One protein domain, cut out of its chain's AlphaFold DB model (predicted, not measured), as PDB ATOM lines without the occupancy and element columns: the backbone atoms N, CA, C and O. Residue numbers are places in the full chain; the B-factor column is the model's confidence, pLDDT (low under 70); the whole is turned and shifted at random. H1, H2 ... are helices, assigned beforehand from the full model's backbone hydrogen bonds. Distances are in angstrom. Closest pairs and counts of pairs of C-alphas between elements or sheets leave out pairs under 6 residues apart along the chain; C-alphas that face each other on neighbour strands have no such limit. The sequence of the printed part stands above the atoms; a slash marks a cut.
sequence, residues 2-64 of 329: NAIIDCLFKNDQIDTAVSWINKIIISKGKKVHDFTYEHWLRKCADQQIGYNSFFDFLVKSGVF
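Overview. This is residues 2 to 64 of the 329 residues of the protein "PRORP domain-containing protein" of Daphnia pulex (UniProt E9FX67). Start at H2, the longest helix, and see a compact bundle of four nearly aligned helices in a four-cornered ring: H2 and H3 at two opposite corners, H1 and H4 at the other two. The printed part has 63 residues, 49 of them in four named helices in the order H1 H2 H3 H4, with no named strand; its class is all helix. The radius of gyration of the C-alphas is 10.8 A and the spans are 31 by 24 by 18 A.

Along the chain. Find C-alpha 14 at (239.461, 279.586, 238.638); from there H2 runs 20.5 A to residue 28. H1 is residues 2 to 10, 12.3 A; H3 is 34 to 47, 20.4 A; H4 is 51 to 61, 15.2 A, ending at C-alpha 61 (242.536, 294.403, 240.393).

Arrangement. H2 and H1 form a helical hairpin and touch, closest at C-alphas 17 and 5, 5.1 A, opposite ways at a shallow tilt of 16 degrees. H2 touches H4, closest at C-alphas 22 and 61, 6.4 A, the same way. H3 touches H1 with residues 36 to 40 alone, closest at C-alphas 36 and 6, 6.5 A. H3 and H4 are close but not clearly touching, C-alphas 44 and 51 being closest at 6.1 A. H2 and H3 are near each other; H1 and H4 are apart. In H1, H2, H3 and H4 every O i to N i+4 pair is within hydrogen-bond range.

Size, cuts and confidence. The farthest C-alphas, Lys 28 and Gln 48, are 31.9 A apart. The printed part has no cut, and its three links are tight. Look for pLDDT under 70 at residue 2 and residues 26 to 30.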
ATOM      1  N   ASN A   2     243.007 285.659 226.036       67.38
ATOM      2  CA  ASN A   2     241.611 285.527 226.495       67.38
ATOM      3  C   ASN A   2     241.035 284.117 226.252       67.38
ATOM      4  O   ASN A   2     240.368 283.585 227.122       67.38
ATOM      5  N   ALA A   3     241.401 283.457 225.145       72.56
ATOM      6  CA  ALA A   3     241.061 282.047 224.903       72.56
ATOM      7  C   ALA A   3     241.668 281.067 225.933       72.56
ATOM      8  O   ALA A   3     241.094 280.019 226.194       72.56
ATOM      9  N   ILE A   4     242.818 281.411 226.533       77.19
ATOM     10  CA  ILE A   4     243.435 280.601 227.599       77.19
ATOM     11  C   ILE A   4     242.630 280.779 228.884       77.19
ATOM     12  O   ILE A   4     242.284 279.794 229.515       77.19
ATOM     13  N   ILE A   5     242.285 282.021 229.234       74.81
ATOM     14  CA  ILE A   5     241.454 282.320 230.406       74.81
ATOM     15  C   ILE A   5     240.082 281.645 230.286       74.81
ATOM     16  O   ILE A   5     239.633 281.009 231.232       74.81
ATOM     17  N   ASP A   6     239.459 281.713 229.109       72.06
ATOM     18  CA  ASP A   6     238.196 281.026 228.830       72.06
ATOM     19  C   ASP A   6     238.319 279.505 229.005       72.06
ATOM     20  O   ASP A   6     237.489 278.882 229.660       72.06
ATOM     21  N   CYS A   7     239.395 278.904 228.491       78.38
ATOM     22  CA  CYS A   7     239.682 277.484 228.685       78.38
ATOM     23  C   CYS A   7     239.889 277.126 230.168       78.38
ATOM     24  O   CYS A   7     239.377 276.112 230.635       78.38
ATOM     25  N   LEU A   8     240.589 277.966 230.935       81.19
ATOM     26  CA  LEU A   8     240.798 277.754 232.371       81.19
ATOM     27  C   LEU A   8     239.472 277.805 233.145       81.19
ATOM     28  O   LEU A   8     239.235 276.954 233.999       81.19
ATOM     29  N   PHE A   9     238.574 278.734 232.802       73.88
ATOM     30  CA  PHE A   9     237.230 278.766 233.385       73.88
ATOM     31  C   PHE A   9     236.391 277.544 233.002       73.88
ATOM     32  O   PHE A   9     235.694 277.016 233.869       73.88
ATOM     33  N   LYS A  10     236.502 277.040 231.765       76.69
ATOM     34  CA  LYS A  10     235.833 275.796 231.332       76.69
ATOM     35  C   LYS A  10     236.292 274.559 232.104       76.69
ATOM     36  O   LYS A  10     235.503 273.641 232.262       76.69
ATOM     37  N   ASN A  11     237.534 274.543 232.587       80.62
ATOM     38  CA  ASN A  11     238.142 273.399 233.279       80.62
ATOM     39  C   ASN A  11     238.221 273.570 234.809       80.62
ATOM     40  O   ASN A  11     239.095 272.987 235.444       80.62
ATOM     41  N   ASP A  12     237.376 274.413 235.414       73.69
ATOM     42  CA  ASP A  12     237.357 274.626 236.877       73.69
ATOM     43  C   ASP A  12     238.656 275.179 237.495       73.69
ATOM     44  O   ASP A  12     238.794 275.248 238.713       73.69
ATOM     45  N   GLN A  13     239.571 275.718 236.684       80.19
ATOM     46  CA  GLN A  13     240.836 276.300 237.147       80.19
ATOM     47  C   GLN A  13     240.713 277.808 237.426       80.19
ATOM     48  O   GLN A  13     241.408 278.627 236.815       80.19
ATOM     49  N   ILE A  14     239.815 278.182 238.345       73.00
ATOM     50  CA  ILE A  14     239.461 279.586 238.638       73.00
ATOM     51  C   ILE A  14     240.671 280.385 239.134       73.00
ATOM     52  O   ILE A  14     240.976 281.431 238.566       73.00
ATOM     53  N   ASP A  15     241.414 279.889 240.124       74.38
ATOM     54  CA  ASP A  15     242.559 280.621 240.691       74.38
ATOM     55  C   ASP A  15     243.645 280.899 239.644       74.38
ATOM     56  O   ASP A  15     244.203 281.998 239.563       74.38
ATOM     57  N   THR A  16     243.890 279.922 238.771       79.50
ATOM     58  CA  THR A  16     244.807 280.067 237.640       79.50
ATOM     59  C   THR A  16     244.279 281.111 236.658       79.50
ATOM     60  O   THR A  16     245.028 282.003 236.262       79.50
ATOM     61  N   ALA A  17     242.991 281.063 236.298       77.19
ATOM     62  CA  ALA A  17     242.367 282.054 235.420       77.19
ATOM     63  C   ALA A  17     242.496 283.480 235.984       77.19
ATOM     64  O   ALA A  17     242.922 284.390 235.270       77.19
ATOM     65  N   VAL A  18     242.224 283.662 237.280       74.94
ATOM     66  CA  VAL A  18     242.341 284.943 237.993       74.94
ATOM     67  C   VAL A  18     243.783 285.442 238.029       74.94
ATOM     68  O   VAL A  18     244.034 286.623 237.784       74.94
ATOM     69  N   SER A  19     244.749 284.555 238.261       76.94
ATOM     70  CA  SER A  19     246.174 284.889 238.192       76.94
ATOM     71  C   SER A  19     246.568 285.410 236.803       76.94
ATOM     72  O   SER A  19     247.222 286.450 236.681       76.94
ATOM     73  N   TRP A  20     246.093 284.761 235.734       77.81
ATOM     74  CA  TRP A  20     246.314 285.219 234.360       77.81
ATOM     75  C   TRP A  20     245.628 286.555 234.061       77.81
ATOM     76  O   TRP A  20     246.245 287.421 233.437       77.81
ATOM     77  N   ILE A  21     244.392 286.750 234.521       76.31
ATOM     78  CA  ILE A  21     243.662 288.020 234.403       76.31
ATOM     79  C   ILE A  21     244.452 289.149 235.075       76.31
ATOM     80  O   ILE A  21     244.747 290.159 234.433       76.31
ATOM     81  N   ASN A  22     244.866 288.954 236.330       71.56
ATOM     82  CA  ASN A  22     245.667 289.927 237.071       71.56
ATOM     83  C   ASN A  22     246.978 290.222 236.347       71.56
ATOM     84  O   ASN A  22     247.337 291.385 236.172       71.56
ATOM     85  N   LYS A  23     247.656 289.192 235.829       71.62
ATOM     86  CA  LYS A  23     248.870 289.371 235.032       71.62
ATOM     87  C   LYS A  23     248.600 290.216 233.787       71.62
ATOM     88  O   LYS A  23     249.390 291.107 233.508       71.62
ATOM     89  N   ILE A  24     247.512 290.002 233.045       72.69
ATOM     90  CA  ILE A  24     247.182 290.804 231.849       72.69
ATOM     91  C   ILE A  24     246.892 292.262 232.211       72.69
ATOM     92  O   ILE A  24     247.446 293.163 231.576       72.69
ATOM     93  N   ILE A  25     246.055 292.488 233.224       70.94
ATOM     94  CA  ILE A  25     245.647 293.831 233.648       70.94
ATOM     95  C   ILE A  25     246.864 294.609 234.153       70.94
ATOM     96  O   ILE A  25     247.096 295.737 233.724       70.94
ATOM     97  N   ILE A  26     247.666 293.991 235.023       62.81
ATOM     98  CA  ILE A  26     248.788 294.646 235.701       62.81
ATOM     99  C   ILE A  26     249.992 294.798 234.763       62.81
ATOM    100  O   ILE A  26     250.568 295.877 234.704       62.81
ATOM    101  N   SER A  27     250.363 293.762 233.998       60.69
ATOM    102  CA  SER A  27     251.589 293.790 233.175       60.69
ATOM    103  C   SER A  27     251.420 294.428 231.802       60.69
ATOM    104  O   SER A  27     252.372 294.986 231.272       60.69
ATOM    105  N   LYS A  28     250.234 294.327 231.186       59.84
ATOM    106  CA  LYS A  28     250.018 294.821 229.814       59.84
ATOM    107  C   LYS A  28     249.127 296.051 229.754       59.84
ATOM    108  O   LYS A  28     248.938 296.585 228.664       59.84
ATOM    109  N   GLY A  29     248.528 296.459 230.878       60.94
ATOM    110  CA  GLY A  29     247.539 297.538 230.916       60.94
ATOM    111  C   GLY A  29     246.356 297.301 229.972       60.94
ATOM    112  O   GLY A  29     245.735 298.259 229.515       60.94
ATOM    113  N   LYS A  30     246.086 296.038 229.610       68.12
ATOM    114  CA  LYS A  30     245.029 295.671 228.665       68.12
ATOM    115  C   LYS A  30     243.750 295.372 229.429       68.12
ATOM    116  O   LYS A  30     243.773 294.633 230.412       68.12
ATOM    117  N   LYS A  31     242.633 295.906 228.931       70.38
ATOM    118  CA  LYS A  31     241.304 295.489 229.378       70.38
ATOM    119  C   LYS A  31     241.106 294.018 229.009       70.38
ATOM    120  O   LYS A  31     241.424 293.601 227.892       70.38
ATOM    121  N   VAL A  32     240.613 293.238 229.961       78.00
ATOM    122  CA  VAL A  32     240.088 291.901 229.678       78.00
ATOM    123  C   VAL A  32     238.724 292.075 229.022       78.00
ATOM    124  O   VAL A  32     238.005 293.019 229.342       78.00
ATOM    125  N   HIS A  33     238.404 291.210 228.064       82.38
ATOM    126  CA  HIS A  33     237.125 291.293 227.371       82.38
ATOM    127  C   HIS A  33     235.967 290.916 228.288       82.38
ATOM    128  O   HIS A  33     236.078 289.996 229.098       82.38
ATOM    129  N   ASP A  34     234.833 291.562 228.048       85.31
ATOM    130  CA  ASP A  34     233.618 291.418 228.843       85.31
ATOM    131  C   ASP A  34     233.144 289.966 228.965       85.31
ATOM    132  O   ASP A  34     232.824 289.525 230.067       85.31
ATOM    133  N   PHE A  35     233.254 289.178 227.887       83.38
ATOM    134  CA  PHE A  35     232.886 287.755 227.881       83.38
ATOM    135  C   PHE A  35     233.592 286.929 228.969       83.38
ATOM    136  O   PHE A  35     233.084 285.899 229.402       83.38
ATOM    137  N   THR A  36     234.783 287.353 229.406       84.62
ATOM    138  CA  THR A  36     235.520 286.666 230.475       84.62
ATOM    139  C   THR A  36     234.810 286.837 231.814       84.62
ATOM    140  O   THR A  36     234.694 285.878 232.574       84.62
ATOM    141  N   TYR A  37     234.305 288.042 232.089       88.38
ATOM    142  CA  TYR A  37     233.510 288.299 233.285       88.38
ATOM    143  C   TYR A  37     232.154 287.601 233.192       88.38
ATOM    144  O   TYR A  37     231.750 286.966 234.157       88.38
ATOM    145  N   GLU A  38     231.494 287.640 232.031       88.75
ATOM    146  CA  GLU A  38     230.211 286.949 231.812       88.75
ATOM    147  C   GLU A  38     230.315 285.447 232.084       88.75
ATOM    148  O   GLU A  38     229.461 284.874 232.757       88.75
ATOM    149  N   HIS A  39     231.375 284.800 231.592       85.44
ATOM    150  CA  HIS A  39     231.595 283.379 231.831       85.44
ATOM    151  C   HIS A  39     231.797 283.095 233.323       85.44
ATOM    152  O   HIS A  39     231.164 282.196 233.876       85.44
ATOM    153  N   TRP A  40     232.634 283.884 233.999       86.38
ATOM    154  CA  TRP A  40     232.852 283.708 235.431       86.38
ATOM    155  C   TRP A  40     231.552 283.902 236.226       86.38
ATOM    156  O   TRP A  40     231.203 283.060 237.049       86.38
ATOM    157  N   LEU A  41     230.780 284.947 235.924       89.81
ATOM    158  CA  LEU A  41     229.495 285.211 236.567       89.81
ATOM    159  C   LEU A  41     228.476 284.089 236.327       89.81
ATOM    160  O   LEU A  41     227.828 283.657 237.280       89.81
ATOM    161  N   ARG A  42     228.381 283.563 235.097       87.69
ATOM    162  CA  ARG A  42     227.528 282.405 234.773       87.69
ATOM    163  C   ARG A  42     227.894 281.196 235.625       87.69
ATOM    164  O   ARG A  42     227.026 280.581 236.226       87.69
ATOM    165  N   LYS A  43     229.185 280.912 235.757       83.69
ATOM    166  CA  LYS A  43     229.664 279.802 236.577       83.69
ATOM    167  C   LYS A  43     229.335 279.973 238.059       83.69
ATOM    168  O   LYS A  43     228.922 279.014 238.709       83.69
ATOM    169  N   CYS A  44     229.491 281.190 238.585       84.25
ATOM    170  CA  CYS A  44     229.076 281.499 239.952       84.25
ATOM    171  C   CYS A  44     227.574 281.253 240.145       84.25
ATOM    172  O   CYS A  44     227.173 280.731 241.181       84.25
ATOM    173  N   ALA A  45     226.755 281.592 239.144       85.38
ATOM    174  CA  ALA A  45     225.317 281.347 239.155       85.38
ATOM    175  C   ALA A  45     224.976 279.848 239.147       85.38
ATOM    176  O   ALA A  45     224.194 279.405 239.988       85.38
ATOM    177  N   ASP A  46     225.595 279.081 238.245       83.50
ATOM    178  CA  ASP A  46     225.327 277.651 238.055       83.50
ATOM    179  C   ASP A  46     225.678 276.832 239.305       83.50
ATOM    180  O   ASP A  46     224.952 275.917 239.685       83.50
ATOM    181  N   GLN A  47     226.791 277.170 239.963       79.31
ATOM    182  CA  GLN A  47     227.304 276.420 241.111       79.31
ATOM    183  C   GLN A  47     226.926 277.046 242.469       79.31
ATOM    184  O   GLN A  47     227.198 276.449 243.508       79.31
ATOM    185  N   GLN A  48     226.333 278.248 242.483       77.81
ATOM    186  CA  GLN A  48     226.052 279.057 243.684       77.81
ATOM    187  C   GLN A  48     227.280 279.295 244.595       77.81
ATOM    188  O   GLN A  48     227.147 279.555 245.792       77.81
ATOM    189  N   ILE A  49     228.492 279.251 244.036       75.62
ATOM    190  CA  ILE A  49     229.771 279.449 244.740       75.62
ATOM    191  C   ILE A  49     230.664 280.427 243.969       75.62
ATOM    192  O   ILE A  49     230.347 280.845 242.862       75.62
ATOM    193  N   GLY A  50     231.793 280.836 244.551       77.25
ATOM    194  CA  GLY A  50     232.794 281.642 243.840       77.25
ATOM    195  C   GLY A  50     232.543 283.155 243.817       77.25
ATOM    196  O   GLY A  50     233.449 283.900 243.446       77.25
ATOM    197  N   TYR A  51     231.401 283.656 244.305       85.56
ATOM    198  CA  TYR A  51     231.143 285.102 244.418       85.56
ATOM    199  C   TYR A  51     232.234 285.847 245.202       85.56
ATOM    200  O   TYR A  51     232.686 286.905 244.771       85.56
ATOM    201  N   ASN A  52     232.713 285.270 246.311       86.44
ATOM    202  CA  ASN A  52     233.779 285.864 247.128       86.44
ATOM    203  C   ASN A  52     235.085 286.019 246.338       86.44
ATOM    204  O   ASN A  52     235.739 287.050 246.438       86.44
ATOM    205  N   SER A  53     235.425 285.046 245.485       84.56
ATOM    206  CA  SER A  53     236.608 285.146 244.622       84.56
ATOM    207  C   SER A  53     236.475 286.266 243.581       84.56
ATOM    208  O   SER A  53     237.459 286.936 243.266       84.56
ATOM    209  N   PHE A  54     235.255 286.524 243.093       88.69
ATOM    210  CA  PHE A  54     234.979 287.636 242.185       88.69
ATOM    211  C   PHE A  54     235.080 288.986 242.905       88.69
ATOM    212  O   PHE A  54     235.742 289.894 242.409       88.69
ATOM    213  N   PHE A  55     234.502 289.106 244.106       90.62
ATOM    214  CA  PHE A  55     234.671 290.285 244.962       90.62
ATOM    215  C   PHE A  55     236.145 290.572 245.251       90.62
ATOM    216  O   PHE A  55     236.609 291.690 245.025       90.62
ATOM    217  N   ASP A  56     236.898 289.554 245.671       85.69
ATOM    218  CA  ASP A  56     238.334 289.662 245.909       85.69
ATOM    219  C   ASP A  56     239.064 290.144 244.663       85.69
ATOM    220  O   ASP A  56     239.896 291.045 244.743       85.69
ATOM    221  N   PHE A  57     238.742 289.590 243.496       85.88
ATOM    222  CA  PHE A  57     239.311 290.044 242.236       85.88
ATOM    223  C   PHE A  57     239.005 291.521 241.954       85.88
ATOM    224  O   PHE A  57     239.914 292.253 241.562       85.88
ATOM    225  N   LEU A  58     237.775 291.986 242.178       88.62
ATOM    226  CA  LEU A  58     237.410 293.389 241.964       88.62
ATOM    227  C   LEU A  58     238.181 294.331 242.897       88.62
ATOM    228  O   LEU A  58     238.713 295.344 242.441       88.62
ATOM    229  N   VAL A  59     238.296 293.979 244.181       85.06
ATOM    230  CA  VAL A  59     239.084 294.737 245.171       85.06
ATOM    231  C   VAL A  59     240.552 294.784 244.751       85.06
ATOM    232  O   VAL A  59     241.185 295.840 244.758       85.06
ATOM    233  N   LYS A  60     241.096 293.626 244.368       76.38
ATOM    234  CA  LYS A  60     242.518 293.439 244.091       76.38
ATOM    235  C   LYS A  60     242.961 294.102 242.786       76.38
ATOM    236  O   LYS A  60     243.981 294.788 242.731       76.38
ATOM    237  N   SER A  61     242.199 293.897 241.722       75.38
ATOM    238  CA  SER A  61     242.536 294.403 240.393       75.38
ATOM    239  C   SER A  61     242.240 295.896 240.240       75.38
ATOM    240  O   SER A  61     242.922 296.566 239.456       75.38
ATOM    241  N   GLY A  62     241.267 296.429 240.992       78.06
ATOM    242  CA  GLY A  62     240.770 297.799 240.844       78.06
ATOM    243  C   GLY A  62     240.086 298.048 239.497       78.06
ATOM    244  O   GLY A  62     240.080 299.179 239.019       78.06
ATOM    245  N   VAL A  63     239.586 296.994 238.844       84.62
ATOM    246  CA  VAL A  63     238.884 297.094 237.560       84.62
ATOM    247  C   VAL A  63     237.494 297.691 237.746       84.62
ATOM    248  O   VAL A  63     236.757 297.309 238.650       84.62
ATOM    249  N   PHE A  64     237.117 298.566 236.814       88.94
ATOM    250  CA  PHE A  64     235.751 299.051 236.658       88.94
ATOM    251  C   PHE A  64     235.036 298.205 235.604       88.94
ATOM    252  O   PHE A  64     235.432 298.195 234.436       88.94
TER     253      PHE A  64